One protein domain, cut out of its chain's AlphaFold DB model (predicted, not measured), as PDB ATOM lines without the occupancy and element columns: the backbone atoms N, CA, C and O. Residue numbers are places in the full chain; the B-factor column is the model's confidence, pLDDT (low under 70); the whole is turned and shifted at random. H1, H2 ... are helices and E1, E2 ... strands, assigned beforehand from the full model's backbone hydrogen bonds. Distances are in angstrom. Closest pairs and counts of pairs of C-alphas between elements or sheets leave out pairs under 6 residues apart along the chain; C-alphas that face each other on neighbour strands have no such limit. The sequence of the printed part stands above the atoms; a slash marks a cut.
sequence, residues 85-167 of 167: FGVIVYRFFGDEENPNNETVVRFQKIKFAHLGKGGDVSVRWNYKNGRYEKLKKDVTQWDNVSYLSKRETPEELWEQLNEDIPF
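This is residues 85 to 167 of the 167 residues of the protein "SF4 helicase domain-containing protein" of Thermoanaerobacterales bacterium (UniProt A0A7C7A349). A strongly twisted, curled sheet of four antiparallel strands makes the main part, and a long arm leaves its last strand, E4, and ends in a short helix, H1, away from the sheet. Sheet and arm together form an open C, and residues 147 to 164, of which 156 to 163 belong to H1, stick out free. The printed part has 83 residues with four named strands and one named helix, along the chain E1 E2 E3 E4 H1, and the sheet's order is E1 - E2 - E3 - E4. The class is mixed, helices and strands, with 36 residues in named elements, under half of the printed part. The whole is loose, with a radius of gyration of the C-alphas of 15.6 A and spans of 38 by 35 by 20 A.

E1, residues 85 to 91, is an edge strand and forms a hairpin with E2, residues 102 to 110. They are antiparallel at 163 degrees; the C-alphas of Arg 91 and Thr 103 face each other at 4.4 A, and N 88 and O 106 are within hydrogen-bond range at 2.8 A. E2 forms the next hairpin with E3, residues 119 to 126, antiparallel at 147 degrees. There the C-alphas of Arg 106 and Asp 120 face each other at 4.4 A, and N 105 and O 121 are 2.8 A apart, within hydrogen-bond range. E3 and E4, residues 131 to 134, form a third hairpin, antiparallel at 122 degrees. The C-alphas of Trp 125 and Tyr 132 face each other at 4.7 A, and N 124 and O 133 are within hydrogen-bond range at 2.8 A. E1 to E4 are a meander, each strand the antiparallel neighbour of the one before. From edge to edge of the sheet the strands' lines turn by 85 degrees, and the way across it also turns by 85 degrees. E4 is the other edge strand, and it is apart from E1. H1, residues 156 to 163, is not on the sheet and is apart from E1, E2 and E3. In H1 every O i to N i+4 pair is within hydrogen-bond range.

E1 begins at C-alpha 85, (156.323, 110.037, 131.515), and is 19.7 A long. E2 is the longest strand, with 9 residues and 23.5 A. E3 measures 22.5 A and E4 10.4 A, ending at C-alpha 134, (145.377, 101.009, 148.584). H1 is 11.0 A long and ends at C-alpha 163, (139.337, 94.979, 131.551).

The C-alphas of Glu 96 and Phe 167 are the two farthest apart, at 43.0 A. The printed part has no cut and ends at the chain's last residue. The link from E3 to E4 is tight, and that from E4 to H1 is long, with 21 residues. Mean pLDDT of the printed part is 76.6; 30 residues are under 70, among them residues 136 to 141 and 150 to 167.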
ATOM      1  N   PHE A  85     157.224 110.082 130.364       97.12
ATOM      2  CA  PHE A  85     156.323 110.037 131.515       97.12
ATOM      3  C   PHE A  85     156.900 110.832 132.680       97.12
ATOM      4  O   PHE A  85     158.101 110.788 132.945       97.12
ATOM      5  N   GLY A  86     156.046 111.545 133.399       97.25
ATOM      6  CA  GLY A  86     156.445 112.305 134.572       97.25
ATOM      7  C   GLY A  86     155.540 111.986 135.746       97.25
ATOM      8  O   GLY A  86     154.351 112.305 135.714       97.25
ATOM      9  N   VAL A  87     156.122 111.351 136.762       97.31
ATOM     10  CA  VAL A  87     155.427 110.880 137.960       97.31
ATOM     11  C   VAL A  87     155.979 111.606 139.177       97.31
ATOM     12  O   VAL A  87     157.191 111.733 139.337       97.31
ATOM     13  N   ILE A  88     155.082 112.075 140.033       96.88
ATOM     14  CA  ILE A  88     155.394 112.772 141.274       96.88
ATOM     15  C   ILE A  88     154.846 111.940 142.421       96.88
ATOM     16  O   ILE A  88     153.665 111.607 142.429       96.88
ATOM     17  N   VAL A  89     155.692 111.625 143.399       94.44
ATOM     18  CA  VAL A  89     155.271 110.992 144.652       94.44
ATOM     19  C   VAL A  89     155.317 112.056 145.738       94.44
ATOM     20  O   VAL A  89     156.393 112.481 146.154       94.44
ATOM     21  N   TYR A  90     154.146 112.511 146.168       92.19
ATOM     22  CA  TYR A  90     153.999 113.564 147.162       92.19
ATOM     23  C   TYR A  90     153.412 113.000 148.450       92.19
ATOM     24  O   TYR A  90     152.305 112.463 148.471       92.19
ATOM     25  N   ARG A  91     154.161 113.136 149.541       87.50
ATOM     26  CA  ARG A  91     153.738 112.724 150.876       87.50
ATOM     27  C   ARG A  91     153.530 113.960 151.741       87.50
ATOM     28  O   ARG A  91     154.419 114.804 151.833       87.50
ATOM     29  N   PHE A  92     152.384 114.026 152.409       83.81
ATOM     30  CA  PHE A  92     152.063 115.091 153.357       83.81
ATOM     31  C   PHE A  92     152.846 114.836 154.656       83.81
ATOM     32  O   PHE A  92     152.494 113.951 155.443       83.81
ATOM     33  N   PHE A  93     153.981 115.523 154.825       71.56
ATOM     34  CA  PHE A  93     154.863 115.412 155.993       71.56
ATOM     35  C   PHE A  93     154.564 116.516 157.009       71.56
ATOM     36  O   PHE A  93     154.508 117.681 156.632       71.56
ATOM     37  N   GLY A  94     154.503 116.169 158.297       60.72
ATOM     38  CA  GLY A  94     154.378 117.157 159.376       60.72
ATOM     39  C   GLY A  94     152.969 117.717 159.579       60.72
ATOM     40  O   GLY A  94     152.807 118.633 160.375       60.72
ATOM     41  N   ASP A  95     151.971 117.149 158.905       60.50
ATOM     42  CA  ASP A  95     150.572 117.511 159.080       60.50
ATOM     43  C   ASP A  95     149.943 116.659 160.187       60.50
ATOM     44  O   ASP A  95     149.778 115.449 160.018       60.50
ATOM     45  N   GLU A  96     149.507 117.292 161.285       62.50
ATOM     46  CA  GLU A  96     148.485 116.707 162.179       62.50
ATOM     47  C   GLU A  96     147.234 116.282 161.375       62.50
ATOM     48  O   GLU A  96     146.511 115.363 161.751       62.50
ATOM     49  N   GLU A  97     147.045 116.895 160.202       60.66
ATOM     50  CA  GLU A  97     146.005 116.620 159.213       60.66
ATOM     51  C   GLU A  97     146.283 115.424 158.277       60.66
ATOM     52  O   GLU A  97     145.427 115.112 157.450       60.66
ATOM     53  N   ASN A  98     147.412 114.704 158.401       72.19
ATOM     54  CA  ASN A  98     147.637 113.434 157.687       72.19
ATOM     55  C   ASN A  98     147.590 112.196 158.615       72.19
ATOM     56  O   ASN A  98     148.535 111.396 158.631       72.19
ATOM     57  N   PRO A  99     146.492 111.964 159.366       68.88
ATOM     58  CA  PRO A  99     146.384 110.816 160.269       68.88
ATOM     59  C   PRO A  99     146.434 109.473 159.522       68.88
ATOM     60  O   PRO A  99     146.763 108.440 160.102       68.88
ATOM     61  N   ASN A 100     146.145 109.481 158.218       73.25
ATOM     62  CA  ASN A 100     146.041 108.281 157.394       73.25
ATOM     63  C   ASN A 100     147.334 107.912 156.650       73.25
ATOM     64  O   ASN A 100     147.327 106.943 155.887       73.25
ATOM     65  N   ASN A 101     148.435 108.649 156.860       82.56
ATOM     66  CA  ASN A 101     149.687 108.496 156.109       82.56
ATOM     67  C   ASN A 101     149.468 108.481 154.586       82.56
ATOM     68  O   ASN A 101     150.082 107.700 153.856       82.56
ATOM     69  N   GLU A 102     148.572 109.332 154.098       87.50
ATOM     70  CA  GLU A 102     148.277 109.458 152.682       87.50
ATOM     71  C   GLU A 102     149.502 109.963 151.910       87.50
ATOM     72  O   GLU A 102     150.323 110.752 152.390       87.50
ATOM     73  N   THR A 103     149.649 109.443 150.700       91.12
ATOM     74  CA  THR A 103     150.624 109.843 149.693       91.12
ATOM     75  C   THR A 103     149.902 109.880 148.355       91.12
ATOM     76  O   THR A 103     149.199 108.937 148.002       91.12
ATOM     77  N   VAL A 104     150.092 110.955 147.603       93.12
ATOM     78  CA  VAL A 104     149.549 111.103 146.254       93.12
ATOM     79  C   VAL A 104     150.637 110.761 145.248       93.12
ATOM     80  O   VAL A 104     151.733 111.322 145.281       93.12
ATOM     81  N   VAL A 105     150.322 109.852 144.333       95.50
ATOM     82  CA  VAL A 105     151.106 109.582 143.130       95.50
ATOM     83  C   VAL A 105     150.426 110.294 141.966       95.50
ATOM     84  O   VAL A 105     149.344 109.899 141.539       95.50
ATOM     85  N   ARG A 106     151.050 111.356 141.459       96.56
ATOM     86  CA  ARG A 106     150.540 112.164 140.348       96.56
ATOM     87  C   ARG A 106     151.268 111.832 139.056       96.56
ATOM     88  O   ARG A 106     152.479 112.018 138.952       96.56
ATOM     89  N   PHE A 107     150.520 111.437 138.037       96.75
ATOM     90  CA  PHE A 107     150.975 111.312 136.655       96.75
ATOM     91  C   PHE A 107     150.830 112.673 135.970       96.75
ATOM     92  O   PHE A 107     149.840 112.947 135.297       96.75
ATOM     93  N   GLN A 108     151.802 113.562 136.186       96.62
ATOM     94  CA  GLN A 108     151.739 114.932 135.673       96.62
ATOM     95  C   GLN A 108     151.984 115.010 134.162       96.62
ATOM     96  O   GLN A 108     151.436 115.890 133.500       96.62
ATOM     97  N   LYS A 109     152.801 114.109 133.601       96.44
ATOM     98  CA  LYS A 109     153.084 114.085 132.161       96.44
ATOM     99  C   LYS A 109     152.899 112.691 131.586       96.44
ATOM    100  O   LYS A 109     153.500 111.737 132.071       96.44
ATOM    101  N   ILE A 110     152.147 112.626 130.492       96.69
ATOM    102  CA  ILE A 110     152.087 111.489 129.575       96.69
ATOM    103  C   ILE A 110     152.226 112.062 128.168       96.69
ATOM    104  O   ILE A 110     151.349 112.777 127.693       96.69
ATOM    105  N   LYS A 111     153.370 111.822 127.524       94.81
ATOM    106  CA  LYS A 111     153.705 112.437 126.230       94.81
ATOM    107  C   LYS A 111     152.826 111.936 125.086       94.81
ATOM    108  O   LYS A 111     152.498 112.705 124.189       94.81
ATOM    109  N   PHE A 112     152.469 110.656 125.110       92.75
ATOM    110  CA  PHE A 112     151.694 110.022 124.055       92.75
ATOM    111  C   PHE A 112     150.306 109.664 124.575       92.75
ATOM    112  O   PHE A 112     150.175 108.803 125.437       92.75
ATOM    113  N   ALA A 113     149.267 110.296 124.027       89.62
ATOM    114  CA  ALA A 113     147.889 110.123 124.495       89.62
ATOM    115  C   ALA A 113     147.383 108.670 124.414       89.62
ATOM    116  O   ALA A 113     146.557 108.262 125.223       89.62
ATOM    117  N   HIS A 114     147.905 107.873 123.474       91.38
ATOM    118  CA  HIS A 114     147.569 106.451 123.359       91.38
ATOM    119  C   HIS A 114     148.148 105.591 124.500       91.38
ATOM    120  O   HIS A 114     147.758 104.441 124.635       91.38
ATOM    121  N   LEU A 115     149.069 106.128 125.311       90.94
ATOM    122  CA  LEU A 115     149.634 105.447 126.484       90.94
ATOM    123  C   LEU A 115     148.897 105.798 127.786       90.94
ATOM    124  O   LEU A 115     149.246 105.267 128.837       90.94
ATOM    125  N   GLY A 116     147.904 106.695 127.739       91.44
ATOM    126  CA  GLY A 116     147.059 107.032 128.884       91.44
ATOM    127  C   GLY A 116     146.822 108.530 129.077       91.44
ATOM    128  O   GLY A 116     147.178 109.368 128.246       91.44
ATOM    129  N   LYS A 117     146.208 108.865 130.218       92.81
ATOM    130  CA  LYS A 117     145.916 110.239 130.651       92.81
ATOM    131  C   LYS A 117     146.559 110.520 132.005       92.81
ATOM    132  O   LYS A 117     146.685 109.620 132.830       92.81
ATOM    133  N   GLY A 118     146.977 111.767 132.211       93.81
ATOM    134  CA  GLY A 118     147.448 112.207 133.521       93.81
ATOM    135  C   GLY A 118     146.342 112.123 134.576       93.81
ATOM    136  O   GLY A 118     145.157 112.061 134.245       93.81
ATOM    137  N   GLY A 119     146.735 112.128 135.844       94.56
ATOM    138  CA  GLY A 119     145.810 112.001 136.965       94.56
ATOM    139  C   GLY A 119     146.521 111.667 138.266       94.56
ATOM    140  O   GLY A 119     147.738 111.475 138.288       94.56
ATOM    141  N   ASP A 120     145.743 111.582 139.338       95.31
ATOM    142  CA  ASP A 120     146.243 111.352 140.686       95.31
ATOM    143  C   ASP A 120     145.724 110.022 141.228       95.31
ATOM    144  O   ASP A 120     144.561 109.662 141.046       95.31
ATOM    145  N   VAL A 121     146.598 109.309 141.931       92.31
ATOM    146  CA  VAL A 121     146.265 108.102 142.679       92.31
ATOM    147  C   VAL A 121     146.723 108.292 144.113       92.31
ATOM    148  O   VAL A 121     147.917 108.413 144.385       92.31
ATOM    149  N   SER A 122     145.777 108.283 145.043       91.19
ATOM    150  CA  SER A 122     146.082 108.306 146.469       91.19
ATOM    151  C   SER A 122     146.335 106.894 146.999       91.19
ATOM    152  O   SER A 122     145.579 105.952 146.741       91.19
ATOM    153  N   VAL A 123     147.403 106.756 147.775       91.19
ATOM    154  CA  VAL A 123     147.833 105.531 148.459       91.19
ATOM    155  C   VAL A 123     148.170 105.846 149.915       91.19
ATOM    156  O   VAL A 123     148.358 107.002 150.284       91.19
ATOM    157  N   ARG A 124     148.265 104.824 150.767       88.25
ATOM    158  CA  ARG A 124     148.735 104.968 152.155       88.25
ATOM    159  C   ARG A 124     150.146 104.442 152.289       88.25
ATOM    160  O   ARG A 124     150.443 103.363 151.786       88.25
ATOM    161  N   TRP A 125     151.004 105.178 152.982       87.56
ATOM    162  CA  TRP A 125     152.347 104.733 153.320       87.56
ATOM    163  C   TRP A 125     152.347 103.970 154.647       87.56
ATOM    164  O   TRP A 125     152.037 104.518 155.705       87.56
ATOM    165  N   ASN A 126     152.726 102.699 154.594       86.69
ATOM    166  CA  ASN A 126     152.898 101.846 155.757       86.69
ATOM    167  C   ASN A 126     154.287 102.095 156.373       86.69
ATOM    168  O   ASN A 126     155.312 101.660 155.846       86.69
ATOM    169  N   TYR A 127     154.328 102.771 157.526       83.25
ATOM    170  CA  TYR A 127     155.584 103.110 158.206       83.25
ATOM    171  C   TYR A 127     156.324 101.911 158.814       83.25
ATOM    172  O   TYR A 127     157.500 102.035 159.141       83.25
ATOM    173  N   LYS A 128     155.666 100.754 158.978       85.38
ATOM    174  CA  LYS A 128     156.274  99.548 159.567       85.38
ATOM    175  C   LYS A 128     157.157  98.820 158.559       85.38
ATOM    176  O   LYS A 128     158.122  98.181 158.964       85.38
ATOM    177  N   ASN A 129     156.834  98.895 157.267       85.75
ATOM    178  CA  ASN A 129     157.548  98.153 156.224       85.75
ATOM    179  C   ASN A 129     157.965  98.996 155.004       85.75
ATOM    180  O   ASN A 129     158.586  98.463 154.086       85.75
ATOM    181  N   GLY A 130     157.633 100.290 154.986       86.19
ATOM    182  CA  GLY A 130     158.005 101.229 153.929       86.19
ATOM    183  C   GLY A 130     157.227 101.075 152.618       86.19
ATOM    184  O   GLY A 130     157.653 101.633 151.610       86.19
ATOM    185  N   ARG A 131     156.121 100.320 152.597       87.88
ATOM    186  CA  ARG A 131     155.337 100.024 151.383       87.88
ATOM    187  C   ARG A 131     154.138 100.956 151.231       87.88
ATOM    188  O   ARG A 131     153.682 101.563 152.196       87.88
ATOM    189  N   TYR A 132     153.602 101.016 150.016       88.81
ATOM    190  CA  TYR A 132     152.341 101.693 149.725       88.81
ATOM    191  C   TYR A 132     151.184 100.694 149.626       88.81
ATOM    192  O   TYR A 132     151.332  99.625 149.034       88.81
ATOM    193  N   GLU A 133     150.032 101.054 150.185       85.75
ATOM    194  CA  GLU A 133     148.807 100.251 150.188       85.75
ATOM    195  C   GLU A 133     147.619 101.054 149.626       85.75
ATOM    196  O   GLU A 133     147.590 102.286 149.690       85.75
ATOM    197  N   LYS A 134     146.614 100.365 149.066       81.75
ATOM    198  CA  LYS A 134     145.377 101.009 148.584       81.75
ATOM    199  C   LYS A 134     144.645 101.681 149.758       81.75
ATOM    200  O   LYS A 134     144.552 101.099 150.836       81.75
ATOM    201  N   LEU A 135     144.034 102.849 149.524       71.19
ATOM    202  CA  LEU A 135     143.311 103.628 150.551       71.19
ATOM    203  C   LEU A 135     142.211 102.857 151.302       71.19
ATOM    204  O   LEU A 135     141.891 103.212 152.431       71.19
ATOM    205  N   LYS A 136     141.625 101.820 150.687       64.56
ATOM    206  CA  LYS A 136     140.474 101.078 151.231       64.56
ATOM    207  C   LYS A 136     140.781 100.257 152.495       64.56
ATOM    208  O   LYS A 136     139.844  99.763 153.110       64.56
ATOM    209  N   LYS A 137     142.050 100.079 152.879       56.88
ATOM    210  CA  LYS A 137     142.420  99.343 154.099       56.88
ATOM    211  C   LYS A 137     142.520 100.278 155.293       56.88
ATOM    212  O   LYS A 137     143.232 101.279 155.217       56.88
ATOM    213  N   ASP A 138     141.846  99.937 156.388       58.75
ATOM    214  CA  ASP A 138     141.981 100.619 157.679       58.75
ATOM    215  C   ASP A 138     143.468 100.706 158.090       58.75
ATOM    216  O   ASP A 138     144.243  99.773 157.872       58.75
ATOM    217  N   VAL A 139     143.884 101.833 158.680       59.34
ATOM    218  CA  VAL A 139     145.254 102.049 159.185       59.34
ATOM    219  C   VAL A 139     145.651 101.064 160.291       59.34
ATOM    220  O   VAL A 139     146.827 100.922 160.613       59.34
ATOM    221  N   THR A 140     144.690 100.356 160.873       60.75
ATOM    222  CA  THR A 140     144.936  99.278 161.834       60.75
ATOM    223  C   THR A 140     145.176  97.916 161.166       60.75
ATOM    224  O   THR A 140     145.725  97.014 161.798       60.75
ATOM    225  N   GLN A 141     144.849  97.770 159.876       66.88
ATOM    226  CA  GLN A 141     144.870  96.510 159.118       66.88
ATOM    227  C   GLN A 141     145.965  96.486 158.043       66.88
ATOM    228  O   GLN A 141     145.719  96.290 156.851       66.88
ATOM    229  N   TRP A 142     147.202  96.706 158.469       75.12
ATOM    230  CA  TRP A 142     148.354  96.747 157.570       75.12
ATOM    231  C   TRP A 142     148.810  95.372 157.115       75.12
ATOM    232  O   TRP A 142     148.991  94.461 157.927       75.12
ATOM    233  N   ASP A 143     149.110  95.259 155.825       77.25
ATOM    234  CA  ASP A 143     149.732  94.060 155.286       77.25
ATOM    235  C   ASP A 143     151.246  94.084 155.527       77.25
ATOM    236  O   ASP A 143     152.031  94.662 154.774       77.25
ATOM    237  N   ASN A 144     151.658  93.420 156.606       80.94
ATOM    238  CA  ASN A 144     153.065  93.222 156.953       80.94
ATOM    239  C   ASN A 144     153.587  91.837 156.558       80.94
ATOM    240  O   ASN A 144     154.696  91.468 156.942       80.94
ATOM    241  N   VAL A 145     152.816  91.066 155.786       80.50
ATOM    242  CA  VAL A 145     153.247  89.744 155.334       80.50
ATOM    243  C   VAL A 145     154.399  89.911 154.339       80.50
ATOM    244  O   VAL A 145     154.440  90.851 153.533       80.50
ATOM    245  N   SER A 146     155.371  89.002 154.382       77.75
ATOM    246  CA  SER A 146     156.495  89.019 153.445       77.75
ATOM    247  C   SER A 146     156.007  88.914 151.991       77.75
ATOM    248  O   SER A 146     155.005  88.262 151.701       77.75
ATOM    249  N   TYR A 147     156.711  89.560 151.061       69.81
ATOM    250  CA  TYR A 147     156.501  89.319 149.626       69.81
ATOM    251  C   TYR A 147     157.294  88.107 149.120       69.81
ATOM    252  O   TYR A 147     157.085  87.665 147.999       69.81
ATOM    253  N   LEU A 148     158.191  87.558 149.948       74.56
ATOM    254  CA  LEU A 148     158.945  86.342 149.631       74.56
ATOM    255  C   LEU A 148     158.146  85.069 149.930       74.56
ATOM    256  O   LEU A 148     158.428  84.016 149.363       74.56
ATOM    257  N   SER A 149     157.150  85.148 150.814       74.38
ATOM    258  CA  SER A 149     156.175  84.070 150.965       74.38
ATOM    259  C   SER A 149     155.285  84.045 149.728       74.38
ATOM    260  O   SER A 149     154.715  85.080 149.377       74.38
ATOM    261  N   LYS A 150     155.163  82.877 149.083       55.97
ATOM    262  CA  LYS A 150     154.227  82.668 147.971       55.97
ATOM    263  C   LYS A 150     152.840  83.126 148.410       55.97
ATOM    264  O   LYS A 150     152.271  82.566 149.342       55.97
ATOM    265  N   ARG A 151     152.330  84.157 147.751       63.59
ATOM    266  CA  ARG A 151     150.925  84.535 147.826       63.59
ATOM    267  C   ARG A 151     150.261  83.900 146.619       63.59
ATOM    268  O   ARG A 151     150.781  84.037 145.513       63.59
ATOM    269  N   GLU A 152     149.168  83.183 146.828       60.59
ATOM    270  CA  GLU A 152     148.270  82.881 145.719       60.59
ATOM    271  C   GLU A 152     147.748  84.228 145.226       60.59
ATOM    272  O   GLU A 152     147.156  84.992 145.991       60.59
ATOM    273  N   THR A 153     148.098  84.596 143.996       58.78
ATOM    274  CA  THR A 153     147.517  85.774 143.360       58.78
ATOM    275  C   THR A 153     146.048  85.437 143.127       58.78
ATOM    276  O   THR A 153     145.798  84.474 142.402       58.78
ATOM    277  N   PRO A 154     145.087  86.162 143.723       60.22
ATOM    278  CA  PRO A 154     143.678  85.894 143.462       60.22
ATOM    279  C   PRO A 154     143.411  86.036 141.960       60.22
ATOM    280  O   PRO A 154     143.862  87.011 141.354       60.22
ATOM    281  N   GLU A 155     142.717  85.073 141.359       58.06
ATOM    282  CA  GLU A 155     142.429  85.044 139.914       58.06
ATOM    283  C   GLU A 155     141.691  86.313 139.450       58.06
ATOM    284  O   GLU A 155     142.010  86.869 138.399       58.06
ATOM    285  N   GLU A 156     140.844  86.874 140.316       57.78
ATOM    286  CA  GLU A 156     140.124  88.147 140.144       57.78
ATOM    287  C   GLU A 156     141.041  89.346 139.818       57.78
ATOM    288  O   GLU A 156     140.639  90.308 139.163       57.78
ATOM    289  N   LEU A 157     142.299  89.308 140.274       55.16
ATOM    290  CA  LEU A 157     143.275  90.380 140.064       55.16
ATOM    291  C   LEU A 157     143.802  90.387 138.619       55.16
ATOM    292  O   LEU A 157     144.188  91.441 138.118       55.16
ATOM    293  N   TRP A 158     143.793  89.230 137.945       55.97
ATOM    294  CA  TRP A 158     144.116  89.111 136.522       55.97
ATOM    295  C   TRP A 158     142.949  89.531 135.630       55.97
ATOM    296  O   TRP A 158     143.175  90.149 134.593       55.97
ATOM    297  N   GLU A 159     141.713  89.254 136.045       52.62
ATOM    298  CA  GLU A 159     140.510  89.664 135.311       52.62
ATOM    299  C   GLU A 159     140.355  91.191 135.293       52.62
ATOM    300  O   GLU A 159     140.194  91.773 134.222       52.62
ATOM    301  N   GLN A 160     140.551  91.864 136.435       52.03
ATOM    302  CA  GLN A 160     140.518  93.335 136.512       52.03
ATOM    303  C   GLN A 160     141.618  94.015 135.684       52.03
ATOM    304  O   GLN A 160     141.404  95.087 135.128       52.03
ATOM    305  N   LEU A 161     142.803  93.404 135.580       52.91
ATOM    306  CA  LEU A 161     143.882  93.934 134.743       52.91
ATOM    307  C   LEU A 161     143.581  93.797 133.244       52.91
ATOM    308  O   LEU A 161     144.080  94.601 132.469       52.91
ATOM    309  N   ASN A 162     142.773  92.821 132.828       52.34
ATOM    310  CA  ASN A 162     142.414  92.644 131.419       52.34
ATOM    311  C   ASN A 162     141.269  93.563 130.969       52.34
ATOM    312  O   ASN A 162     141.170  93.850 129.779       52.34
ATOM    313  N   GLU A 163     140.425  94.044 131.885       47.22
ATOM    314  CA  GLU A 163     139.337  94.979 131.551       47.22
ATOM    315  C   GLU A 163     139.798  96.448 131.476       47.22
ATOM    316  O   GLU A 163     139.233  97.228 130.709       47.22
ATOM    317  N   ASP A 164     140.854  96.825 132.210       45.62
ATOM    318  CA  ASP A 164     141.320  98.218 132.336       45.62
ATOM    319  C   ASP A 164     142.543  98.576 131.462       45.62
ATOM    320  O   ASP A 164     143.029  99.714 131.501       45.62
ATOM    321  N   ILE A 165     143.064  97.640 130.662       37.31
ATOM    322  CA  ILE A 165     144.193  97.894 129.756       37.31
ATOM    323  C   ILE A 165     143.660  98.057 128.325       37.31
ATOM    324  O   ILE A 165     143.219  97.081 127.724       37.31
ATOM    325  N   PRO A 166     143.713  99.265 127.735       38.41
ATOM    326  CA  PRO A 166     143.238  99.492 126.379       38.41
ATOM    327  C   PRO A 166     144.298  99.053 125.358       38.41
ATOM    328  O   PRO A 166     144.892  99.907 124.702       38.41
ATOM    329  N   PHE A 167     144.544  97.746 125.228       47.53
ATOM    330  CA  PHE A 167     145.208  97.146 124.062       47.53
ATOM    331  C   PHE A 167     144.526  95.835 123.677       47.53
ATOM    332  O   PHE A 167     144.479  94.930 124.537       47.53
TER     333      PHE A 167